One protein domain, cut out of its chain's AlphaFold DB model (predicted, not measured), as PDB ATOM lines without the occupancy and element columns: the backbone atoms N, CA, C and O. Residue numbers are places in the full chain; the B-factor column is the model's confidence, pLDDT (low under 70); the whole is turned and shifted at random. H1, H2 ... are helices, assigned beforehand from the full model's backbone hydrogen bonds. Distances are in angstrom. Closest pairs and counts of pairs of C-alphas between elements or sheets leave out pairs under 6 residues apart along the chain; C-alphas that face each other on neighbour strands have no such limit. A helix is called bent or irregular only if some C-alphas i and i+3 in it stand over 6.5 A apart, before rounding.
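What this domain is: This is residues 293 to 349 and 381 to 432 of the 533 residues of the protein "WH2 motif protein" of Vibrio aquimaris (UniProt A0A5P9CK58). Two long helices, H3 and H5, lie side by side and run opposite ways; H1 crosses them by the first part of H3 and the last part of H5, while H4 packs on the other end of H5 and meets H1 at a corner, end to end. The short helix H2 sits next to the first part of H3, and a long loop, residues 395 to 416 between H4 and H5, reaches away from the helices, as far as 24 A from the mean of the C-alphas. The printed part has 109 residues with five named helices, in the order H1, H2, H3, H4, H5, and no named strand; the class is all helix, though under half of the residues, 52 of 109, are in named helices. The whole is compact, with a radius of gyration of the C-alphas of 13.2 A, and spans 35 by 34 by 27 A along its three main axes.

How they stand to each other: H3, residues 319 to 332, touches H5, residues 417 to 430, with 21 pairs of C-alphas within 8 A. Their closest C-alphas are those of Tyr 320 and Ala 428, 4.3 A apart, and the two helices run opposite ways at a shallow tilt of 22 degrees. H1, residues 293 to 301, touches H3 at residues 320 to 324 alone, with the C-alphas of Leu 297 and Cys 321 closest at 6.1 A; the two are about perpendicular, at 78 degrees. H1 also only just touches H5, with 3 pairs of C-alphas within 8 A, at residues 425 to 429 of H5 alone. The closest C-alphas there are those of Ile 293 and Gln 425, 7.2 A apart, and the lines are about perpendicular, at 87 degrees. H4, residues 385 to 394, touches residues 417 to 421 of H5 alone; the closest C-alphas are those of Gln 393 and Ser 417, 6.3 A apart, and the helices run opposite ways at a steep tilt of 59 degrees. H1 and H4 touch only at their ends, and only just, with 3 pairs of C-alphas within 8 A; the closest are those of Lys 298 and Thr 386, 6.0 A apart. H3 and H4 are near each other, with 7 pairs of C-alphas within 10 A. H2, residues 311 to 315, and H3 touch only at the corner by their link, and only just, with 3 pairs of C-alphas within 8 A; the closest are those of Ile 314 and Gln 322, 6.2 A apart. H2 is apart from H4 and from H5. The helix packing is mostly crossed: of the 4 pairs of helices that touch other than only at the corner or only at their ends, 1 is at a shallow tilt, that of H3 and H5. Every O i to N i+4 pair is within hydrogen-bond range in H1, H2, H4 and H5, and 7 of 10 are in H3.

Where its parts are: H3 measures 19.0 A from C-alpha 319 to C-alpha 332; it is irregular, but only just, with C-alphas 327 and 330 6.8 A apart. H5 measures 20.0 A, from C-alpha 417 at (-13.470, -48.874, -16.974) to C-alpha 430 at (-26.044, -61.752, -8.150). H4 measures 14.4 A from C-alpha 385 to C-alpha 394. H1 measures 12.3 A and begins with C-alpha 293 at (-24.069, -61.795, -19.544). H2 measures 6.1 A from C-alpha 311 to C-alpha 315.

The domain as a whole: The two C-alphas farthest apart are those of Lys 299 and Ser 407, at 38.3 A. Residues 350 to 380 are not printed, and C-alphas 349 and 381 are 8.4 A apart across this cut, which lies in the link from H3 to H4. The link from H4 to H5 is long, with 22 residues; within it residues 397 to 398 pair with residues 415 to 416, antiparallel. The link from H2 to H3 is tight. The mean pLDDT of the printed part is 76.7, and it is under 70 at residues 334 to 337, 344, 349 and 395 to 414.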
ATOM      1  N   ILE A 293     -23.053 -62.855 -19.597       87.94
ATOM      2  CA  ILE A 293     -24.069 -61.795 -19.544       87.94
ATOM      3  C   ILE A 293     -23.825 -60.749 -20.644       87.94
ATOM      4  O   ILE A 293     -24.772 -60.216 -21.220       87.94
ATOM      5  N   LEU A 294     -22.558 -60.465 -20.969       86.69
ATOM      6  CA  LEU A 294     -22.215 -59.480 -21.990       86.69
ATOM      7  C   LEU A 294     -22.514 -59.979 -23.409       86.69
ATOM      8  O   LEU A 294     -22.992 -59.194 -24.231       86.69
ATOM      9  N   GLY A 295     -22.271 -61.260 -23.696       86.88
ATOM     10  CA  GLY A 295     -22.690 -61.908 -24.936       86.88
ATOM     11  C   GLY A 295     -24.207 -61.865 -25.117       86.88
ATOM     12  O   GLY A 295     -24.679 -61.484 -26.188       86.88
ATOM     13  N   GLU A 296     -24.978 -62.146 -24.062       88.06
ATOM     14  CA  GLU A 296     -26.445 -62.070 -24.112       88.06
ATOM     15  C   GLU A 296     -26.954 -60.626 -24.304       88.06
ATOM     16  O   GLU A 296     -27.818 -60.381 -25.147       88.06
ATOM     17  N   LEU A 297     -26.366 -59.637 -23.622       88.12
ATOM     18  CA  LEU A 297     -26.702 -58.219 -23.812       88.12
ATOM     19  C   LEU A 297     -26.364 -57.741 -25.240       88.12
ATOM     20  O   LEU A 297     -27.180 -57.070 -25.884       88.12
ATOM     21  N   LYS A 298     -25.204 -58.138 -25.789       88.62
ATOM     22  CA  LYS A 298     -24.846 -57.889 -27.199       88.62
ATOM     23  C   LYS A 298     -25.795 -58.604 -28.172       88.62
ATOM     24  O   LYS A 298     -26.120 -58.041 -29.215       88.62
ATOM     25  N   LYS A 299     -26.285 -59.798 -27.839       89.44
ATOM     26  CA  LYS A 299     -27.282 -60.531 -28.636       89.44
ATOM     27  C   LYS A 299     -28.634 -59.812 -28.681       89.44
ATOM     28  O   LYS A 299     -29.232 -59.756 -29.753       89.44
ATOM     29  N   GLN A 300     -29.089 -59.215 -27.577       88.88
ATOM     30  CA  GLN A 300     -30.394 -58.538 -27.533       88.88
ATOM     31  C   GLN A 300     -30.378 -57.119 -28.124       88.88
ATOM     32  O   GLN A 300     -31.230 -56.816 -28.956       88.88
ATOM     33  N   ILE A 301     -29.407 -56.265 -27.765       89.69
ATOM     34  CA  ILE A 301     -29.360 -54.864 -28.247       89.69
ATOM     35  C   ILE A 301     -28.072 -54.464 -28.979       89.69
ATOM     36  O   ILE A 301     -28.019 -53.381 -29.550       89.69
ATOM     37  N   GLY A 302     -27.042 -55.317 -29.020       87.75
ATOM     38  CA  GLY A 302     -25.721 -54.996 -29.589       87.75
ATOM     39  C   GLY A 302     -25.724 -54.571 -31.063       87.75
ATOM     40  O   GLY A 302     -24.849 -53.816 -31.489       87.75
ATOM     41  N   HIS A 303     -26.717 -55.031 -31.830       89.88
ATOM     42  CA  HIS A 303     -26.913 -54.693 -33.241       89.88
ATOM     43  C   HIS A 303     -27.608 -53.336 -33.463       89.88
ATOM     44  O   HIS A 303     -27.519 -52.792 -34.562       89.88
ATOM     45  N   LEU A 304     -28.293 -52.790 -32.451       89.38
ATOM     46  CA  LEU A 304     -29.019 -51.526 -32.565       89.38
ATOM     47  C   LEU A 304     -28.047 -50.334 -32.580       89.38
ATOM     48  O   LEU A 304     -27.075 -50.328 -31.812       89.38
ATOM     49  N   PRO A 305     -28.325 -49.289 -33.378       88.81
ATOM     50  CA  PRO A 305     -27.729 -47.972 -33.193       88.81
ATOM     51  C   PRO A 305     -28.007 -47.431 -31.785       88.81
ATOM     52  O   PRO A 305     -29.110 -47.562 -31.255       88.81
ATOM     53  N   ALA A 306     -27.020 -46.774 -31.183       85.62
ATOM     54  CA  ALA A 306     -27.108 -46.202 -29.840       85.62
ATOM     55  C   ALA A 306     -28.321 -45.266 -29.641       85.62
ATOM     56  O   ALA A 306     -28.952 -45.284 -28.586       85.62
ATOM     57  N   ASN A 307     -28.691 -44.497 -30.671       84.94
ATOM     58  CA  ASN A 307     -29.863 -43.611 -30.684       84.94
ATOM     59  C   ASN A 307     -31.221 -44.331 -30.770       84.94
ATOM     60  O   ASN A 307     -32.248 -43.690 -30.567       84.94
ATOM     61  N   GLU A 308     -31.237 -45.625 -31.092       87.19
ATOM     62  CA  GLU A 308     -32.444 -46.452 -31.252       87.19
ATOM     63  C   GLU A 308     -32.666 -47.405 -30.068       87.19
ATOM     64  O   GLU A 308     -33.703 -48.066 -29.966       87.19
ATOM     65  N   VAL A 309     -31.737 -47.446 -29.109       87.12
ATOM     66  CA  VAL A 309     -31.995 -48.057 -27.802       87.12
ATOM     67  C   VAL A 309     -33.037 -47.218 -27.062       87.12
ATOM     68  O   VAL A 309     -32.953 -45.994 -27.009       87.12
ATOM     69  N   THR A 310     -34.022 -47.881 -26.461       87.75
ATOM     70  CA  THR A 310     -35.100 -47.247 -25.692       87.75
ATOM     71  C   THR A 310     -35.249 -47.937 -24.342       87.75
ATOM     72  O   THR A 310     -34.824 -49.083 -24.187       87.75
ATOM     73  N   GLU A 311     -35.921 -47.294 -23.384       86.25
ATOM     74  CA  GLU A 311     -36.327 -47.951 -22.130       86.25
ATOM     75  C   GLU A 311     -37.079 -49.263 -22.396       86.25
ATOM     76  O   GLU A 311     -36.791 -50.275 -21.768       86.25
ATOM     77  N   LYS A 312     -37.956 -49.297 -23.411       89.06
ATOM     78  CA  LYS A 312     -38.688 -50.511 -23.808       89.06
ATOM     79  C   LYS A 312     -37.758 -51.646 -24.259       89.06
ATOM     80  O   LYS A 312     -38.056 -52.802 -23.979       89.06
ATOM     81  N   HIS A 313     -36.648 -51.339 -24.935       89.50
ATOM     82  CA  HIS A 313     -35.647 -52.347 -25.312       89.50
ATOM     83  C   HIS A 313     -34.889 -52.897 -24.095       89.50
ATOM     84  O   HIS A 313     -34.436 -54.033 -24.138       89.50
ATOM     85  N   ILE A 314     -34.778 -52.124 -23.009       88.31
ATOM     86  CA  ILE A 314     -34.092 -52.534 -21.777       88.31
ATOM     87  C   ILE A 314     -35.037 -53.309 -20.858       88.31
ATOM     88  O   ILE A 314     -34.709 -54.419 -20.457       88.31
ATOM     89  N   SER A 315     -36.237 -52.789 -20.587       88.69
ATOM     90  CA  SER A 315     -37.245 -53.445 -19.739       88.69
ATOM     91  C   SER A 315     -37.799 -54.755 -20.318       88.69
ATOM     92  O   SER A 315     -38.478 -55.488 -19.607       88.69
ATOM     93  N   ALA A 316     -37.530 -55.048 -21.595       90.81
ATOM     94  CA  ALA A 316     -37.833 -56.330 -22.229       90.81
ATOM     95  C   ALA A 316     -36.716 -57.384 -22.065       90.81
ATOM     96  O   ALA A 316     -36.943 -58.550 -22.386       90.81
ATOM     97  N   MET A 317     -35.525 -56.999 -21.589       90.50
ATOM     98  CA  MET A 317     -34.435 -57.941 -21.321       90.50
ATOM     99  C   MET A 317     -34.654 -58.683 -19.989       90.50
ATOM    100  O   MET A 317     -35.318 -58.150 -19.096       90.50
ATOM    101  N   PRO A 318     -34.044 -59.867 -19.793       90.19
ATOM    102  CA  PRO A 318     -33.965 -60.513 -18.485       90.19
ATOM    103  C   PRO A 318     -33.372 -59.597 -17.405       90.19
ATOM    104  O   PRO A 318     -32.520 -58.756 -17.698       90.19
ATOM    105  N   GLU A 319     -33.781 -59.794 -16.150       90.75
ATOM    106  CA  GLU A 319     -33.435 -58.923 -15.015       90.75
ATOM    107  C   GLU A 319     -31.922 -58.698 -14.868       90.75
ATOM    108  O   GLU A 319     -31.484 -57.557 -14.763       90.75
ATOM    109  N   TYR A 320     -31.102 -59.741 -15.023       90.00
ATOM    110  CA  TYR A 320     -29.639 -59.627 -14.987       90.00
ATOM    111  C   TYR A 320     -29.047 -58.725 -16.085       90.00
ATOM    112  O   TYR A 320     -28.060 -58.031 -15.843       90.00
ATOM    113  N   CYS A 321     -29.647 -58.665 -17.277       90.44
ATOM    114  CA  CYS A 321     -29.234 -57.720 -18.319       90.44
ATOM    115  C   CYS A 321     -29.640 -56.281 -17.965       90.44
ATOM    116  O   CYS A 321     -28.882 -55.349 -18.245       90.44
ATOM    117  N   GLN A 322     -30.795 -56.093 -17.316       90.50
ATOM    118  CA  GLN A 322     -31.213 -54.787 -16.794       90.50
ATOM    119  C   GLN A 322     -30.287 -54.329 -15.660       90.50
ATOM    120  O   GLN A 322     -29.876 -53.169 -15.630       90.50
ATOM    121  N   ASP A 323     -29.879 -55.245 -14.780       90.81
ATOM    122  CA  ASP A 323     -28.966 -54.970 -13.674       90.81
ATOM    123  C   ASP A 323     -27.551 -54.643 -14.158       90.81
ATOM    124  O   ASP A 323     -26.983 -53.639 -13.717       90.81
ATOM    125  N   TYR A 324     -27.028 -55.387 -15.139       90.62
ATOM    126  CA  TYR A 324     -25.786 -55.039 -15.837       90.62
ATOM    127  C   TYR A 324     -25.881 -53.628 -16.424       90.62
ATOM    128  O   TYR A 324     -25.027 -52.770 -16.182       90.62
ATOM    129  N   PHE A 325     -26.963 -53.353 -17.160       87.06
ATOM    130  CA  PHE A 325     -27.160 -52.059 -17.792       87.06
ATOM    131  C   PHE A 325     -27.356 -50.922 -16.776       87.06
ATOM    132  O   PHE A 325     -26.926 -49.805 -17.043       87.06
ATOM    133  N   SER A 326     -27.909 -51.184 -15.588       87.62
ATOM    134  CA  SER A 326     -28.081 -50.169 -14.536       87.62
ATOM    135  C   SER A 326     -26.755 -49.558 -14.059       87.62
ATOM    136  O   SER A 326     -26.724 -48.380 -13.705       87.62
ATOM    137  N   VAL A 327     -25.660 -50.328 -14.115       87.38
ATOM    138  CA  VAL A 327     -24.299 -49.875 -13.776       87.38
ATOM    139  C   VAL A 327     -23.624 -49.168 -14.959       87.38
ATOM    140  O   VAL A 327     -22.856 -48.232 -14.761       87.38
ATOM    141  N   ILE A 328     -23.931 -49.567 -16.200       83.19
ATOM    142  CA  ILE A 328     -23.360 -48.962 -17.417       83.19
ATOM    143  C   ILE A 328     -24.078 -47.655 -17.821       83.19
ATOM    144  O   ILE A 328     -23.429 -46.715 -18.286       83.19
ATOM    145  N   ARG A 329     -25.399 -47.555 -17.598       83.44
ATOM    146  CA  ARG A 329     -26.262 -46.414 -17.972       83.44
ATOM    147  C   ARG A 329     -25.698 -45.042 -17.587       83.44
ATOM    148  O   ARG A 329     -25.703 -44.176 -18.462       83.44
ATOM    149  N   PRO A 330     -25.212 -44.792 -16.350       79.50
ATOM    150  CA  PRO A 330     -24.681 -43.482 -15.957       79.50
ATOM    151  C   PRO A 330     -23.508 -43.005 -16.822       79.50
ATOM    152  O   PRO A 330     -23.156 -41.831 -16.780       79.50
ATOM    153  N   TYR A 331     -22.904 -43.912 -17.593       76.62
ATOM    154  CA  TYR A 331     -21.740 -43.648 -18.418       76.62
ATOM    155  C   TYR A 331     -22.053 -43.593 -19.924       76.62
ATOM    156  O   TYR A 331     -21.347 -42.911 -20.668       76.62
ATOM    157  N   THR A 332     -23.131 -44.237 -20.385       77.25
ATOM    158  CA  THR A 332     -23.604 -44.186 -21.787       77.25
ATOM    159  C   THR A 332     -24.674 -43.121 -22.039       77.25
ATOM    160  O   THR A 332     -24.853 -42.688 -23.179       77.25
ATOM    161  N   HIS A 333     -25.377 -42.677 -21.001       74.56
ATOM    162  CA  HIS A 333     -26.463 -41.699 -21.078       74.56
ATOM    163  C   HIS A 333     -25.962 -40.239 -21.050       74.56
ATOM    164  O   HIS A 333     -24.870 -39.941 -20.570       74.56
ATOM    165  N   ASP A 334     -26.785 -39.325 -21.563       68.56
ATOM    166  CA  ASP A 334     -26.596 -37.868 -21.537       68.56
ATOM    167  C   ASP A 334     -27.922 -37.241 -21.089       68.56
ATOM    168  O   ASP A 334     -28.948 -37.509 -21.714       68.56
ATOM    169  N   ILE A 335     -27.904 -36.415 -20.034       61.00
ATOM    170  CA  ILE A 335     -29.105 -35.782 -19.453       61.00
ATOM    171  C   ILE A 335     -29.881 -34.894 -20.429       61.00
ATOM    172  O   ILE A 335     -31.056 -34.614 -20.204       61.00
ATOM    173  N   HIS A 336     -29.247 -34.433 -21.506       62.00
ATOM    174  CA  HIS A 336     -29.909 -33.650 -22.547       62.00
ATOM    175  C   HIS A 336     -30.639 -34.539 -23.570       62.00
ATOM    176  O   HIS A 336     -31.168 -34.044 -24.564       62.00
ATOM    177  N   THR A 337     -30.684 -35.853 -23.331       65.88
ATOM    178  CA  THR A 337     -31.332 -36.861 -24.171       65.88
ATOM    179  C   THR A 337     -32.205 -37.786 -23.323       65.88
ATOM    180  O   THR A 337     -31.889 -38.072 -22.176       65.88
ATOM    181  N   SER A 338     -33.264 -38.347 -23.902       70.12
ATOM    182  CA  SER A 338     -33.999 -39.484 -23.319       70.12
ATOM    183  C   SER A 338     -33.396 -40.846 -23.707       70.12
ATOM    184  O   SER A 338     -34.012 -41.888 -23.493       70.12
ATOM    185  N   VAL A 339     -32.205 -40.853 -24.319       78.06
ATOM    186  CA  VAL A 339     -31.607 -42.029 -24.963       78.06
ATOM    187  C   VAL A 339     -30.631 -42.715 -23.993       78.06
ATOM    188  O   VAL A 339     -29.690 -42.066 -23.525       78.06
ATOM    189  N   PRO A 340     -30.759 -44.028 -23.717       78.00
ATOM    190  CA  PRO A 340     -29.864 -44.749 -22.802       78.00
ATOM    191  C   PRO A 340     -28.382 -44.762 -23.229       78.00
ATOM    192  O   PRO A 340     -27.499 -44.927 -22.389       78.00
ATOM    193  N   PHE A 341     -28.114 -44.555 -24.522       79.62
ATOM    194  CA  PHE A 341     -26.787 -44.387 -25.124       79.62
ATOM    195  C   PHE A 341     -26.620 -43.005 -25.813       79.62
ATOM    196  O   PHE A 341     -26.032 -42.898 -26.887       79.62
ATOM    197  N   GLY A 342     -27.165 -41.926 -25.234       71.94
ATOM    198  CA  GLY A 342     -27.122 -40.571 -25.820       71.94
ATOM    199  C   GLY A 342     -25.764 -39.840 -25.786       71.94
ATOM    200  O   GLY A 342     -25.572 -38.870 -26.533       71.94
ATOM    201  N   ASN A 343     -24.817 -40.302 -24.956       75.06
ATOM    202  CA  ASN A 343     -23.498 -39.685 -24.744       75.06
ATOM    203  C   ASN A 343     -22.699 -39.562 -26.059       75.06
ATOM    204  O   ASN A 343     -22.769 -40.425 -26.935       75.06
ATOM    205  N   ALA A 344     -21.889 -38.508 -26.184       69.25
ATOM    206  CA  ALA A 344     -20.949 -38.296 -27.284       69.25
ATOM    207  C   ALA A 344     -20.022 -39.502 -27.549       69.25
ATOM    208  O   ALA A 344     -19.716 -39.774 -28.708       69.25
ATOM    209  N   LEU A 345     -19.656 -40.277 -26.517       71.62
ATOM    210  CA  LEU A 345     -18.921 -41.548 -26.657       71.62
ATOM    211  C   LEU A 345     -19.604 -42.556 -27.605       71.62
ATOM    212  O   LEU A 345     -18.928 -43.396 -28.201       71.62
ATOM    213  N   CYS A 346     -20.927 -42.457 -27.766       75.88
ATOM    214  CA  CYS A 346     -21.756 -43.341 -28.582       75.88
ATOM    215  C   CYS A 346     -21.932 -42.854 -30.034       75.88
ATOM    216  O   CYS A 346     -22.559 -43.530 -30.849       75.88
ATOM    217  N   ARG A 347     -21.367 -41.695 -30.392       78.06
ATOM    218  CA  ARG A 347     -21.365 -41.139 -31.757       78.06
ATOM    219  C   ARG A 347     -20.064 -41.542 -32.448       78.06
ATOM    220  O   ARG A 347     -19.032 -41.657 -31.787       78.06
ATOM    221  N   LYS A 348     -20.065 -41.829 -33.751       72.81
ATOM    222  CA  LYS A 348     -18.807 -42.071 -34.477       72.81
ATOM    223  C   LYS A 348     -18.049 -40.750 -34.563       72.81
ATOM    224  O   LYS A 348     -18.651 -39.707 -34.801       72.81
ATOM    225  N   ALA A 349     -16.739 -40.799 -34.331       62.28
ATOM    226  CA  ALA A 349     -15.893 -39.633 -34.518       62.28
ATOM    227  C   ALA A 349     -15.932 -39.246 -35.999       62.28
ATOM    228  O   ALA A 349     -15.605 -40.064 -36.865       62.28
ATOM    229  N   GLN A 381     -23.471 -40.043 -37.364       77.56
ATOM    230  CA  GLN A 381     -23.510 -41.492 -37.483       77.56
ATOM    231  C   GLN A 381     -23.295 -42.093 -36.097       77.56
ATOM    232  O   GLN A 381     -22.211 -41.993 -35.525       77.56
ATOM    233  N   TRP A 382     -24.331 -42.702 -35.532       82.44
ATOM    234  CA  TRP A 382     -24.230 -43.359 -34.236       82.44
ATOM    235  C   TRP A 382     -23.490 -44.693 -34.348       82.44
ATOM    236  O   TRP A 382     -23.402 -45.309 -35.413       82.44
ATOM    237  N   GLN A 383     -22.901 -45.107 -33.234       85.31
ATOM    238  CA  GLN A 383     -22.292 -46.420 -33.073       85.31
ATOM    239  C   GLN A 383     -23.361 -47.469 -32.779       85.31
ATOM    240  O   GLN A 383     -24.405 -47.137 -32.214       85.31
ATOM    241  N   SER A 384     -23.099 -48.732 -33.115       89.50
ATOM    242  CA  SER A 384     -23.882 -49.830 -32.546       89.50
ATOM    243  C   SER A 384     -23.563 -49.992 -31.059       89.50
ATOM    244  O   SER A 384     -22.471 -49.639 -30.604       89.50
ATOM    245  N   VAL A 385     -24.484 -50.555 -30.279       86.38
ATOM    246  CA  VAL A 385     -24.236 -50.827 -28.852       86.38
ATOM    247  C   VAL A 385     -22.997 -51.713 -28.649       86.38
ATOM    248  O   VAL A 385     -22.229 -51.474 -27.715       86.38
ATOM    249  N   THR A 386     -22.736 -52.670 -29.546       88.69
ATOM    250  CA  THR A 386     -21.504 -53.477 -29.526       88.69
ATOM    251  C   THR A 386     -20.244 -52.621 -29.709       88.69
ATOM    252  O   THR A 386     -19.322 -52.750 -28.902       88.69
ATOM    253  N   GLU A 387     -20.215 -51.705 -30.691       86.25
ATOM    254  CA  GLU A 387     -19.089 -50.773 -30.896       86.25
ATOM    255  C   GLU A 387     -18.840 -49.899 -29.651       86.25
ATOM    256  O   GLU A 387     -17.686 -49.680 -29.271       86.25
ATOM    257  N   VAL A 388     -19.905 -49.419 -28.992       83.50
ATOM    258  CA  VAL A 388     -19.787 -48.608 -27.767       83.50
ATOM    259  C   VAL A 388     -19.198 -49.425 -26.622       83.50
ATOM    260  O   VAL A 388     -18.230 -48.990 -25.999       83.50
ATOM    261  N   ILE A 389     -19.749 -50.611 -26.353       85.06
ATOM    262  CA  ILE A 389     -19.295 -51.499 -25.274       85.06
ATOM    263  C   ILE A 389     -17.810 -51.840 -25.437       85.06
ATOM    264  O   ILE A 389     -17.047 -51.730 -24.479       85.06
ATOM    265  N   GLU A 390     -17.378 -52.190 -26.648       85.88
ATOM    266  CA  GLU A 390     -15.985 -52.559 -26.918       85.88
ATOM    267  C   GLU A 390     -15.036 -51.364 -26.756       85.88
ATOM    268  O   GLU A 390     -13.980 -51.491 -26.134       85.88
ATOM    269  N   LYS A 391     -15.430 -50.162 -27.200       78.50
ATOM    270  CA  LYS A 391     -14.648 -48.946 -26.928       78.50
ATOM    271  C   LYS A 391     -14.585 -48.604 -25.450       78.50
ATOM    272  O   LYS A 391     -13.536 -48.150 -24.996       78.50
ATOM    273  N   LEU A 392     -15.662 -48.805 -24.692       76.50
ATOM    274  CA  LEU A 392     -15.634 -48.616 -23.245       76.50
ATOM    275  C   LEU A 392     -14.651 -49.597 -22.590       76.50
ATOM    276  O   LEU A 392     -13.837 -49.164 -21.780       76.50
ATOM    277  N   GLN A 393     -14.648 -50.877 -22.980       76.00
ATOM    278  CA  GLN A 393     -13.704 -51.881 -22.462       76.00
ATOM    279  C   GLN A 393     -12.232 -51.540 -22.770       76.00
ATOM    280  O   GLN A 393     -11.352 -51.792 -21.948       76.00
ATOM    281  N   ILE A 394     -11.951 -50.932 -23.927       72.88
ATOM    282  CA  ILE A 394     -10.596 -50.507 -24.320       72.88
ATOM    283  C   ILE A 394     -10.175 -49.204 -23.606       72.88
ATOM    284  O   ILE A 394      -9.015 -49.048 -23.210       72.88
ATOM    285  N   ASN A 395     -11.105 -48.265 -23.404       66.31
ATOM    286  CA  ASN A 395     -10.843 -46.967 -22.782       66.31
ATOM    287  C   ASN A 395     -10.717 -47.073 -21.254       66.31
ATOM    288  O   ASN A 395     -11.659 -46.828 -20.506       66.31
ATOM    289  N   LYS A 396      -9.499 -47.369 -20.781       57.69
ATOM    290  CA  LYS A 396      -9.159 -47.525 -19.349       57.69
ATOM    291  C   LYS A 396      -9.671 -46.389 -18.449       57.69
ATOM    292  O   LYS A 396     -10.072 -46.648 -17.314       57.69
ATOM    293  N   ARG A 397      -9.687 -45.149 -18.952       53.28
ATOM    294  CA  ARG A 397     -10.339 -44.005 -18.300       53.28
ATOM    295  C   ARG A 397     -11.772 -43.868 -18.800       53.28
ATOM    296  O   ARG A 397     -12.002 -43.298 -19.864       53.28
ATOM    297  N   LEU A 398     -12.725 -44.327 -17.994       53.28
ATOM    298  CA  LEU A 398     -14.134 -44.020 -18.196       53.28
ATOM    299  C   LEU A 398     -14.408 -42.628 -17.587       53.28
ATOM    300  O   LEU A 398     -14.901 -42.483 -16.468       53.28
ATOM    301  N   GLU A 399     -13.998 -41.579 -18.314       48.09
ATOM    302  CA  GLU A 399     -14.292 -40.175 -17.981       48.09
ATOM    303  C   GLU A 399     -15.771 -39.880 -18.242       48.09
ATOM    304  O   GLU A 399     -16.154 -39.297 -19.255       48.09
ATOM    305  N   ALA A 400     -16.618 -40.341 -17.327       43.66
ATOM    306  CA  ALA A 400     -18.052 -40.341 -17.514       43.66
ATOM    307  C   ALA A 400     -18.782 -39.792 -16.283       43.66
ATOM    308  O   ALA A 400     -18.609 -40.241 -15.152       43.66
ATOM    309  N   THR A 401     -19.581 -38.759 -16.532       45.66
ATOM    310  CA  THR A 401     -20.385 -38.025 -15.552       45.66
ATOM    311  C   THR A 401     -21.518 -38.884 -15.004       45.66
ATOM    312  O   THR A 401     -22.554 -39.003 -15.649       45.66
ATOM    313  N   SER A 402     -21.372 -39.403 -13.785       40.62
ATOM    314  CA  SER A 402     -22.518 -39.875 -13.007       40.62
ATOM    315  C   SER A 402     -23.399 -38.687 -12.613       40.62
ATOM    316  O   SER A 402     -22.966 -37.787 -11.889       40.62
ATOM    317  N   TRP A 403     -24.645 -38.682 -13.077       50.75
ATOM    318  CA  TRP A 403     -25.614 -37.640 -12.748       50.75
ATOM    319  C   TRP A 403     -26.393 -38.030 -11.492       50.75
ATOM    320  O   TRP A 403     -27.185 -38.970 -11.499       50.75
ATOM    321  N   HIS A 404     -26.156 -37.305 -10.401       46.16
ATOM    322  CA  HIS A 404     -26.881 -37.474  -9.147       46.16
ATOM    323  C   HIS A 404     -27.763 -36.256  -8.893       46.16
ATOM    324  O   HIS A 404     -27.263 -35.169  -8.613       46.16
ATOM    325  N   GLU A 405     -29.081 -36.446  -8.926       43.09
ATOM    326  CA  GLU A 405     -30.075 -35.406  -8.629       43.09
ATOM    327  C   GLU A 405     -30.201 -35.149  -7.111       43.09
ATOM    328  O   GLU A 405     -31.273 -35.153  -6.512       43.09
ATOM    329  N   LYS A 406     -29.062 -34.927  -6.449       40.94
ATOM    330  CA  LYS A 406     -28.990 -34.390  -5.090       40.94
ATOM    331  C   LYS A 406     -28.394 -32.989  -5.168       40.94
ATOM    332  O   LYS A 406     -27.249 -32.807  -5.576       40.94
ATOM    333  N   SER A 407     -29.196 -31.991  -4.796       43.16
ATOM    334  CA  SER A 407     -28.813 -30.567  -4.754       43.16
ATOM    335  C   SER A 407     -28.260 -29.976  -6.069       43.16
ATOM    336  O   SER A 407     -27.382 -29.118  -6.040       43.16
ATOM    337  N   GLY A 408     -28.764 -30.424  -7.229       49.31
ATOM    338  CA  GLY A 408     -28.563 -29.760  -8.532       49.31
ATOM    339  C   GLY A 408     -27.109 -29.569  -8.990       49.31
ATOM    340  O   GLY A 408     -26.840 -28.689  -9.804       49.31
ATOM    341  N   THR A 409     -26.165 -30.349  -8.458       43.72
ATOM    342  CA  THR A 409     -24.721 -30.143  -8.650       43.72
ATOM    343  C   THR A 409     -24.097 -31.319  -9.397       43.72
ATOM    344  O   THR A 409     -24.237 -32.469  -8.988       43.72
ATOM    345  N   VAL A 410     -23.374 -31.041 -10.485       51.22
ATOM    346  CA  VAL A 410     -22.755 -32.074 -11.332       51.22
ATOM    347  C   VAL A 410     -21.458 -32.587 -10.703       51.22
ATOM    348  O   VAL A 410     -20.410 -31.949 -10.802       51.22
ATOM    349  N   VAL A 411     -21.512 -33.758 -10.066       51.31
ATOM    350  CA  VAL A 411     -20.342 -34.391  -9.436       51.31
ATOM    351  C   VAL A 411     -19.638 -35.320 -10.430       51.31
ATOM    352  O   VAL A 411     -20.144 -36.381 -10.785       51.31
ATOM    353  N   ARG A 412     -18.437 -34.933 -10.874       53.84
ATOM    354  CA  ARG A 412     -17.575 -35.759 -11.738       53.84
ATOM    355  C   ARG A 412     -16.698 -36.701 -10.910       53.84
ATOM    356  O   ARG A 412     -15.584 -36.336 -10.545       53.84
ATOM    357  N   THR A 413     -17.172 -37.919 -10.660       59.06
ATOM    358  CA  THR A 413     -16.350 -39.033 -10.152       59.06
ATOM    359  C   THR A 413     -15.899 -39.938 -11.305       59.06
ATOM    360  O   THR A 413     -16.675 -40.800 -11.719       59.06
ATOM    361  N   PRO A 414     -14.675 -39.774 -11.850       62.16
ATOM    362  CA  PRO A 414     -14.140 -40.712 -12.834       62.16
ATOM    363  C   PRO A 414     -13.909 -42.083 -12.186       62.16
ATOM    364  O   PRO A 414     -13.408 -42.164 -11.063       62.16
ATOM    365  N   LYS A 415     -14.235 -43.162 -12.904       71.50
ATOM    366  CA  LYS A 415     -14.004 -44.549 -12.472       71.50
ATOM    367  C   LYS A 415     -13.230 -45.294 -13.561       71.50
ATOM    368  O   LYS A 415     -13.382 -45.013 -14.750       71.50
ATOM    369  N   GLU A 416     -12.359 -46.219 -13.169       74.19
ATOM    370  CA  GLU A 416     -11.646 -47.045 -14.148       74.19
ATOM    371  C   GLU A 416     -12.621 -47.991 -14.847       74.19
ATOM    372  O   GLU A 416     -13.450 -48.629 -14.195       74.19
ATOM    373  N   SER A 417     -12.505 -48.111 -16.171       74.50
ATOM    374  CA  SER A 417     -13.470 -48.874 -16.974       74.50
ATOM    375  C   SER A 417     -13.581 -50.337 -16.529       74.50
ATOM    376  O   SER A 417     -14.680 -50.852 -16.329       74.50
ATOM    377  N   ASN A 418     -12.448 -50.976 -16.228       76.38
ATOM    378  CA  ASN A 418     -12.414 -52.344 -15.711       76.38
ATOM    379  C   ASN A 418     -13.193 -52.505 -14.392       76.38
ATOM    380  O   ASN A 418     -13.791 -53.553 -14.170       76.38
ATOM    381  N   SER A 419     -13.217 -51.479 -13.534       80.50
ATOM    382  CA  SER A 419     -13.977 -51.491 -12.276       80.50
ATOM    383  C   SER A 419     -15.480 -51.312 -12.517       80.50
ATOM    384  O   SER A 419     -16.275 -51.976 -11.860       80.50
ATOM    385  N   VAL A 420     -15.872 -50.484 -13.494       81.62
ATOM    386  CA  VAL A 420     -17.269 -50.359 -13.953       81.62
ATOM    387  C   VAL A 420     -17.786 -51.681 -14.528       81.62
ATOM    388  O   VAL A 420     -18.851 -52.150 -14.138       81.62
ATOM    389  N   PHE A 421     -17.025 -52.322 -15.418       84.19
ATOM    390  CA  PHE A 421     -17.428 -53.601 -16.007       84.19
ATOM    391  C   PHE A 421     -17.411 -54.760 -15.004       84.19
ATOM    392  O   PHE A 421     -18.261 -55.644 -15.100       84.19
ATOM    393  N   ALA A 422     -16.498 -54.752 -14.028       82.31
ATOM    394  CA  ALA A 422     -16.510 -55.720 -12.933       82.31
ATOM    395  C   ALA A 422     -17.763 -55.568 -12.054       82.31
ATOM    396  O   ALA A 422     -18.421 -56.564 -11.783       82.31
ATOM    397  N   GLU A 423     -18.135 -54.341 -11.680       85.62
ATOM    398  CA  GLU A 423     -19.345 -54.041 -10.899       85.62
ATOM    399  C   GLU A 423     -20.633 -54.396 -11.663       85.62
ATOM    400  O   GLU A 423     -21.539 -55.001 -11.091       85.62
ATOM    401  N   ALA A 424     -20.702 -54.097 -12.966       87.69
ATOM    402  CA  ALA A 424     -21.832 -54.471 -13.821       87.69
ATOM    403  C   ALA A 424     -21.992 -55.999 -13.915       87.69
ATOM    404  O   ALA A 424     -23.090 -56.526 -13.729       87.69
ATOM    405  N   GLN A 425     -20.883 -56.714 -14.139       86.94
ATOM    406  CA  GLN A 425     -20.846 -58.177 -14.151       86.94
ATOM    407  C   GLN A 425     -21.214 -58.762 -12.781       86.94
ATOM    408  O   GLN A 425     -21.955 -59.740 -12.726       86.94
ATOM    409  N   GLU A 426     -20.718 -58.189 -11.682       84.94
ATOM    410  CA  GLU A 426     -20.990 -58.641 -10.314       84.94
ATOM    411  C   GLU A 426     -22.471 -58.483  -9.959       84.94
ATOM    412  O   GLU A 426     -23.085 -59.446  -9.499       84.94
ATOM    413  N   LYS A 427     -23.056 -57.301 -10.203       88.38
ATOM    414  CA  LYS A 427     -24.469 -57.027  -9.912       88.38
ATOM    415  C   LYS A 427     -25.377 -57.992 -10.676       88.38
ATOM    416  O   LYS A 427     -26.149 -58.725 -10.069       88.38
ATOM    417  N   ALA A 428     -25.177 -58.084 -11.988       89.06
ATOM    418  CA  ALA A 428     -25.924 -58.990 -12.848       89.06
ATOM    419  C   ALA A 428     -25.732 -60.475 -12.484       89.06
ATOM    420  O   ALA A 428     -26.676 -61.258 -12.557       89.06
ATOM    421  N   SER A 429     -24.535 -60.876 -12.036       85.31
ATOM    422  CA  SER A 429     -24.297 -62.252 -11.577       85.31
ATOM    423  C   SER A 429     -25.028 -62.571 -10.266       85.31
ATOM    424  O   SER A 429     -25.403 -63.722 -10.060       85.31
ATOM    425  N   LYS A 430     -25.262 -61.581  -9.390       82.50
ATOM    426  CA  LYS A 430     -26.044 -61.752  -8.150       82.50
ATOM    427  C   LYS A 430     -27.548 -61.898  -8.404       82.50
ATOM    428  O   LYS A 430     -28.220 -62.548  -7.616       82.50
ATOM    429  N   SER A 431     -28.063 -61.343  -9.502       83.38
ATOM    430  CA  SER A 431     -29.463 -61.502  -9.934       83.38
ATOM    431  C   SER A 431     -29.747 -62.788 -10.733       83.38
ATOM    432  O   SER A 431     -30.857 -62.963 -11.226       83.38
ATOM    433  N   LEU A 432     -28.760 -63.673 -10.916       84.69
ATOM    434  CA  LEU A 432     -28.938 -64.932 -11.648       84.69
ATOM    435  C   LEU A 432     -29.305 -66.094 -10.726       84.69
ATOM    436  O   LEU A 432     -28.522 -66.469  -9.854       84.69
TER     437      LEU A 432